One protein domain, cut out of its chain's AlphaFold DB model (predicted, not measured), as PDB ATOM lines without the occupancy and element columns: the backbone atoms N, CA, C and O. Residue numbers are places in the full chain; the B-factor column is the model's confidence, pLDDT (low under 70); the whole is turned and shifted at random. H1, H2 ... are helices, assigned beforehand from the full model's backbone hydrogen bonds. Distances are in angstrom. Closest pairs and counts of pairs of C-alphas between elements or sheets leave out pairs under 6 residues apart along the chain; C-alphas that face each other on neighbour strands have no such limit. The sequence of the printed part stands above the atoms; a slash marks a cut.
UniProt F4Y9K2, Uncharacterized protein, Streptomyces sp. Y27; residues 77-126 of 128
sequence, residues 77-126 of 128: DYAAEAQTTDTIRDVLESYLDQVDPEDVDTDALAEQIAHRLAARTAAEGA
ATOM      1  N   ASP A  77     -23.594 -59.087  -7.902       57.19
ATOM      2  CA  ASP A  77     -22.705 -58.179  -8.631       57.19
ATOM      3  C   ASP A  77     -23.413 -57.382  -9.746       57.19
ATOM      4  O   ASP A  77     -23.185 -56.183  -9.872       57.19
ATOM      5  N   TYR A  78     -24.340 -57.985 -10.502       55.53
ATOM      6  CA  TYR A  78     -25.094 -57.270 -11.547       55.53
ATOM      7  C   TYR A  78     -26.192 -56.364 -10.971       55.53
ATOM      8  O   TYR A  78     -26.483 -55.301 -11.517       55.53
ATOM      9  N   ALA A  79     -26.805 -56.772  -9.858       58.72
ATOM     10  CA  ALA A  79     -27.779 -55.946  -9.149       58.72
ATOM     11  C   ALA A  79     -27.095 -54.765  -8.441       58.72
ATOM     12  O   ALA A  79     -27.630 -53.660  -8.445       58.72
ATOM     13  N   ALA A  80     -25.891 -54.977  -7.902       60.62
ATOM     14  CA  ALA A  80     -25.064 -53.942  -7.298       60.62
ATOM     15  C   ALA A  80     -24.630 -52.895  -8.332       60.62
ATOM     16  O   ALA A  80     -24.652 -51.706  -8.027       60.62
ATOM     17  N   GLU A  81     -24.299 -53.295  -9.563       60.09
ATOM     18  CA  GLU A  81     -23.938 -52.361 -10.639       60.09
ATOM     19  C   GLU A  81     -25.135 -51.506 -11.098       60.09
ATOM     20  O   GLU A  81     -25.020 -50.282 -11.229       60.09
ATOM     21  N   ALA A  82     -26.318 -52.114 -11.248       64.69
ATOM     22  CA  ALA A  82     -27.553 -51.387 -11.548       64.69
ATOM     23  C   ALA A  82     -27.944 -50.422 -10.411       64.69
ATOM     24  O   ALA A  82     -28.216 -49.248 -10.654       64.69
ATOM     25  N   GLN A  83     -27.872 -50.882  -9.158       66.75
ATOM     26  CA  GLN A  83     -28.190 -50.075  -7.979       66.75
ATOM     27  C   GLN A  83     -27.182 -48.937  -7.750       66.75
ATOM     28  O   GLN A  83     -27.561 -47.839  -7.335       66.75
ATOM     29  N   THR A  84     -25.909 -49.162  -8.086       71.81
ATOM     30  CA  THR A  84     -24.868 -48.124  -8.096       71.81
ATOM     31  C   THR A  84     -25.173 -47.070  -9.158       71.81
ATOM     32  O   THR A  84     -25.086 -45.878  -8.876       71.81
ATOM     33  N   THR A  85     -25.590 -47.490 -10.355       76.12
ATOM     34  CA  THR A  85     -25.919 -46.576 -11.459       76.12
ATOM     35  C   THR A  85     -27.115 -45.682 -11.126       76.12
ATOM     36  O   THR A  85     -27.050 -44.472 -11.348       76.12
ATOM     37  N   ASP A  86     -28.176 -46.241 -10.543       75.19
ATOM     38  CA  ASP A  86     -29.350 -45.461 -10.138       75.19
ATOM     39  C   ASP A  86     -29.035 -44.526  -8.960       75.19
ATOM     40  O   ASP A  86     -29.431 -43.363  -8.968       75.19
ATOM     41  N   THR A  87     -28.206 -44.967  -8.007       79.50
ATOM     42  CA  THR A  87     -27.737 -44.101  -6.912       79.50
ATOM     43  C   THR A  87     -26.898 -42.930  -7.427       79.50
ATOM     44  O   THR A  87     -27.050 -41.804  -6.953       79.50
ATOM     45  N   ILE A  88     -26.012 -43.170  -8.401       81.31
ATOM     46  CA  ILE A  88     -25.214 -42.113  -9.036       81.31
ATOM     47  C   ILE A  88     -26.129 -41.113  -9.752       81.31
ATOM     48  O   ILE A  88     -25.924 -39.907  -9.613       81.31
ATOM     49  N   ARG A  89     -27.147 -41.595 -10.477       81.88
ATOM     50  CA  ARG A  89     -28.120 -40.740 -11.170       81.88
ATOM     51  C   ARG A  89     -28.861 -39.828 -10.194       81.88
ATOM     52  O   ARG A  89     -28.832 -38.617 -10.384       81.88
ATOM     53  N   ASP A  90     -29.432 -40.383  -9.129       81.56
ATOM     54  CA  ASP A  90     -30.199 -39.612  -8.142       81.56
ATOM     55  C   ASP A  90     -29.345 -38.526  -7.463       81.56
ATOM     56  O   ASP A  90     -29.805 -37.408  -7.218       81.56
ATOM     57  N   VAL A  91     -28.077 -38.837  -7.163       83.81
ATOM     58  CA  VAL A  91     -27.143 -37.872  -6.558       83.81
ATOM     59  C   VAL A  91     -26.796 -36.747  -7.532       83.81
ATOM     60  O   VAL A  91     -26.725 -35.591  -7.111       83.81
ATOM     61  N   LEU A  92     -26.586 -37.071  -8.811       81.81
ATOM     62  CA  LEU A  92     -26.304 -36.081  -9.852       81.81
ATOM     63  C   LEU A  92     -27.509 -35.169 -10.096       81.81
ATOM     64  O   LEU A  92     -27.342 -33.953 -10.104       81.81
ATOM     65  N   GLU A  93     -28.712 -35.726 -10.230       82.31
ATOM     66  CA  GLU A  93     -29.940 -34.953 -10.454       82.31
ATOM     67  C   GLU A  93     -30.241 -34.023  -9.272       82.31
ATOM     68  O   GLU A  93     -30.461 -32.828  -9.462       82.31
ATOM     69  N   SER A  94     -30.137 -34.528  -8.039       77.56
ATOM     70  CA  SER A  94     -30.365 -33.720  -6.836       77.56
ATOM     71  C   SER A  94     -29.406 -32.530  -6.723       77.56
ATOM     72  O   SER A  94     -29.791 -31.486  -6.198       77.56
ATOM     73  N   TYR A  95     -28.161 -32.676  -7.181       68.50
ATOM     74  CA  TYR A  95     -27.159 -31.614  -7.112       68.50
ATOM     75  C   TYR A  95     -27.266 -30.627  -8.279       68.50
ATOM     76  O   TYR A  95     -27.138 -29.428  -8.053       68.50
ATOM     77  N   LEU A  96     -27.548 -31.097  -9.499       76.00
ATOM     78  CA  LEU A  96     -27.778 -30.225 -10.658       76.00
ATOM     79  C   LEU A  96     -28.981 -29.292 -10.445       76.00
ATOM     80  O   LEU A  96     -28.929 -28.144 -10.866       76.00
ATOM     81  N   ASP A  97     -30.005 -29.736  -9.714       75.94
ATOM     82  CA  ASP A  97     -31.126 -28.879  -9.297       75.94
ATOM     83  C   ASP A  97     -30.730 -27.789  -8.279       75.94
ATOM     84  O   ASP A  97     -31.462 -26.819  -8.083       75.94
ATOM     85  N   GLN A  98     -29.588 -27.941  -7.599       68.31
ATOM     86  CA  GLN A  98     -29.119 -27.034  -6.545       68.31
ATOM     87  C   GLN A  98     -28.017 -26.077  -7.008       68.31
ATOM     88  O   GLN A  98     -27.692 -25.149  -6.264       68.31
ATOM     89  N   VAL A  99     -27.429 -26.287  -8.191       66.56
ATOM     90  CA  VAL A  99     -26.260 -25.527  -8.647       66.56
ATOM     91  C   VAL A  99     -26.532 -24.791  -9.951       66.56
ATOM     92  O   VAL A  99     -27.016 -25.367 -10.921       66.56
ATOM     93  N   ASP A 100     -26.187 -23.503  -9.967       67.88
ATOM     94  CA  ASP A 100     -26.188 -22.681 -11.173       67.88
ATOM     95  C   ASP A 100     -25.047 -23.145 -12.103       67.88
ATOM     96  O   ASP A 100     -23.884 -23.142 -11.683       67.88
ATOM     97  N   PRO A 101     -25.340 -23.586 -13.341       62.12
ATOM     98  CA  PRO A 101     -24.349 -24.179 -14.237       62.12
ATOM     99  C   PRO A 101     -23.190 -23.245 -14.616       62.12
ATOM    100  O   PRO A 101     -22.178 -23.743 -15.111       62.12
ATOM    101  N   GLU A 102     -23.301 -21.931 -14.398       65.69
ATOM    102  CA  GLU A 102     -22.230 -20.980 -14.732       65.69
ATOM    103  C   GLU A 102     -21.100 -20.904 -13.683       65.69
ATOM    104  O   GLU A 102     -20.010 -20.441 -14.017       65.69
ATOM    105  N   ASP A 103     -21.299 -21.430 -12.466       66.12
ATOM    106  CA  ASP A 103     -20.338 -21.344 -11.346       66.12
ATOM    107  C   ASP A 103     -19.795 -22.720 -10.878       66.12
ATOM    108  O   ASP A 103     -19.211 -22.844  -9.796       66.12
ATOM    109  N   VAL A 104     -19.977 -23.786 -11.670       67.94
ATOM    110  CA  VAL A 104     -19.578 -25.158 -11.290       67.94
ATOM    111  C   VAL A 104     -18.068 -25.379 -11.439       67.94
ATOM    112  O   VAL A 104     -17.548 -25.475 -12.550       67.94
ATOM    113  N   ASP A 105     -17.375 -25.591 -10.318       75.44
ATOM    114  CA  ASP A 105     -16.035 -26.191 -10.298       75.44
ATOM    115  C   ASP A 105     -16.145 -27.724 -10.399       75.44
ATOM    116  O   ASP A 105     -16.591 -28.414  -9.475       75.44
ATOM    117  N   THR A 106     -15.753 -28.267 -11.554       72.44
ATOM    118  CA  THR A 106     -15.862 -29.696 -11.871       72.44
ATOM    119  C   THR A 106     -14.955 -30.591 -11.024       72.44
ATOM    120  O   THR A 106     -15.289 -31.760 -10.823       72.44
ATOM    121  N   ASP A 107     -13.844 -30.068 -10.500       72.88
ATOM    122  CA  ASP A 107     -12.925 -30.846  -9.661       72.88
ATOM    123  C   ASP A 107     -13.494 -30.986  -8.242       72.88
ATOM    124  O   ASP A 107     -13.540 -32.088  -7.686       72.88
ATOM    125  N   ALA A 108     -14.054 -29.898  -7.701       74.25
ATOM    126  CA  ALA A 108     -14.790 -29.928  -6.436       74.25
ATOM    127  C   ALA A 108     -16.047 -30.823  -6.515       74.25
ATOM    128  O   ALA A 108     -16.416 -31.485  -5.536       74.25
ATOM    129  N   LEU A 109     -16.687 -30.878  -7.689       67.62
ATOM    130  CA  LEU A 109     -17.832 -31.749  -7.970       67.62
ATOM    131  C   LEU A 109     -17.453 -33.236  -7.904       67.62
ATOM    132  O   LEU A 109     -18.141 -34.020  -7.243       67.62
ATOM    133  N   ALA A 110     -16.355 -33.629  -8.556       73.56
ATOM    134  CA  ALA A 110     -15.890 -35.014  -8.548       73.56
ATOM    135  C   ALA A 110     -15.574 -35.501  -7.121       73.56
ATOM    136  O   ALA A 110     -15.921 -36.626  -6.746       73.56
ATOM    137  N   GLU A 111     -14.983 -34.634  -6.296       76.88
ATOM    138  CA  GLU A 111     -14.606 -34.954  -4.919       76.88
ATOM    139  C   GLU A 111     -15.830 -35.094  -3.986       76.88
ATOM    140  O   GLU A 111     -15.897 -36.028  -3.179       76.88
ATOM    141  N   GLN A 112     -16.861 -34.250  -4.144       73.81
ATOM    142  CA  GLN A 112     -18.117 -34.381  -3.389       73.81
ATOM    143  C   GLN A 112     -18.892 -35.658  -3.727       73.81
ATOM    144  O   GLN A 112     -19.439 -36.300  -2.820       73.81
ATOM    145  N   ILE A 113     -18.939 -36.040  -5.006       76.62
ATOM    146  CA  ILE A 113     -19.604 -37.273  -5.447       76.62
ATOM    147  C   ILE A 113     -18.921 -38.484  -4.806       76.62
ATOM    148  O   ILE A 113     -19.595 -39.320  -4.197       76.62
ATOM    149  N   ALA A 114     -17.587 -38.543  -4.862       78.06
ATOM    150  CA  ALA A 114     -16.818 -39.618  -4.244       78.06
ATOM    151  C   ALA A 114     -17.076 -39.717  -2.729       78.06
ATOM    152  O   ALA A 114     -17.287 -40.813  -2.202       78.06
ATOM    153  N   HIS A 115     -17.136 -38.578  -2.028       77.62
ATOM    154  CA  HIS A 115     -17.384 -38.552  -0.586       77.62
ATOM    155  C   HIS A 115     -18.792 -39.043  -0.209       77.62
ATOM    156  O   HIS A 115     -18.949 -39.821   0.735       77.62
ATOM    157  N   ARG A 116     -19.830 -38.643  -0.958       76.31
ATOM    158  CA  ARG A 116     -21.215 -39.077  -0.695       76.31
ATOM    159  C   ARG A 116     -21.434 -40.561  -0.988       76.31
ATOM    160  O   ARG A 116     -22.125 -41.225  -0.216       76.31
ATOM    161  N   LEU A 117     -20.822 -41.092  -2.047       74.06
ATOM    162  CA  LEU A 117     -20.865 -42.525  -2.357       74.06
ATOM    163  C   LEU A 117     -20.197 -43.356  -1.249       74.06
ATOM    164  O   LEU A 117     -20.750 -44.367  -0.810       74.06
ATOM    165  N   ALA A 118     -19.059 -42.894  -0.724       77.75
ATOM    166  CA  ALA A 118     -18.390 -43.542   0.403       77.75
ATOM    167  C   ALA A 118     -19.240 -43.511   1.691       77.75
ATOM    168  O   ALA A 118     -19.332 -44.509   2.401       77.75
ATOM    169  N   ALA A 119     -19.914 -42.393   1.980       75.06
ATOM    170  CA  ALA A 119     -20.781 -42.278   3.155       75.06
ATOM    171  C   ALA A 119     -22.030 -43.176   3.068       75.06
ATOM    172  O   ALA A 119     -22.449 -43.755   4.072       75.06
ATOM    173  N   ARG A 120     -22.621 -43.320   1.876       68.44
ATOM    174  CA  ARG A 120     -23.830 -44.131   1.669       68.44
ATOM    175  C   ARG A 120     -23.548 -45.630   1.724       68.44
ATOM    176  O   ARG A 120     -24.260 -46.353   2.412       68.44
ATOM    177  N   THR A 121     -22.461 -46.071   1.096       70.25
ATOM    178  CA  THR A 121     -22.008 -47.471   1.177       70.25
ATOM    179  C   THR A 121     -21.643 -47.878   2.609       70.25
ATOM    180  O   THR A 121     -21.930 -48.998   3.025       70.25
ATOM    181  N   ALA A 122     -21.098 -46.956   3.413       70.69
ATOM    182  CA  ALA A 122     -20.856 -47.184   4.839       70.69
ATOM    183  C   ALA A 122     -22.149 -47.293   5.674       70.69
ATOM    184  O   ALA A 122     -22.189 -48.063   6.634       70.69
ATOM    185  N   ALA A 123     -23.207 -46.554   5.319       66.62
ATOM    186  CA  ALA A 123     -24.501 -46.613   6.008       66.62
ATOM    187  C   ALA A 123     -25.293 -47.894   5.688       66.62
ATOM    188  O   ALA A 123     -26.012 -48.401   6.546       66.62
ATOM    189  N   GLU A 124     -25.135 -48.442   4.481       55.91
ATOM    190  CA  GLU A 124     -25.803 -49.675   4.037       55.91
ATOM    191  C   GLU A 124     -25.103 -50.958   4.543       55.91
ATOM    192  O   GLU A 124     -25.712 -52.026   4.563       55.91
ATOM    193  N   GLY A 125     -23.849 -50.865   5.007       52.47
ATOM    194  CA  GLY A 125     -23.047 -51.991   5.506       52.47
ATOM    195  C   GLY A 125     -23.052 -52.223   7.026       52.47
ATOM    196  O   GLY A 125     -22.316 -53.089   7.500       52.47
ATOM    197  N   ALA A 126     -23.824 -51.466   7.813       41.41
ATOM    198  CA  ALA A 126     -23.850 -51.613   9.271       41.41
ATOM    199  C   ALA A 126     -24.817 -52.739   9.712       41.41
ATOM    200  O   ALA A 126     -26.023 -52.623   9.478       41.41
TER     201      ALA A 126
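What this domain is: This is residues 77 to 126 of the 128 residues of an uncharacterized protein of Streptomyces sp. Y27 (UniProt F4Y9K2). What shape do the atoms make? Two helices, H1 and then H2, run opposite ways and cross as a loose X, joined at one end by a loop, of which residues 97 to 103 stick out. How large and regular is it? The printed part has 50 residues, 39 of them in the two named helices, with no named strand; its class is all helix, and it is a loose rod of 37 by 18 by 15 A with a radius of gyration of the C-alphas of 12.5 A.

Where its parts are: Where is H1? It spans residues 77 to 96, 28.5 A, from C-alpha 77 at (-22.705, -58.179, -8.631). Where is H2? It spans residues 106 to 124, 27.4 A, ending with C-alpha 124 at (-25.803, -49.675, 4.037).

How they stand to each other: How near are they? H1 and H2 are close but not clearly touching; their closest C-alphas, of Val 91 and Ile 113, are 7.6 A apart. At what angle? They have a steep tilt of 50 degrees, opposite ways. Are their backbones well formed? In H1 and H2 every O i to N i+4 pair is within hydrogen-bond range.

The domain as a whole: Is it continuous? The printed part has no cut, and the link is short, 9 residues. Where is confidence low? Residues 77 to 83, 98 to 104 and 123 to 126 are among those under 70.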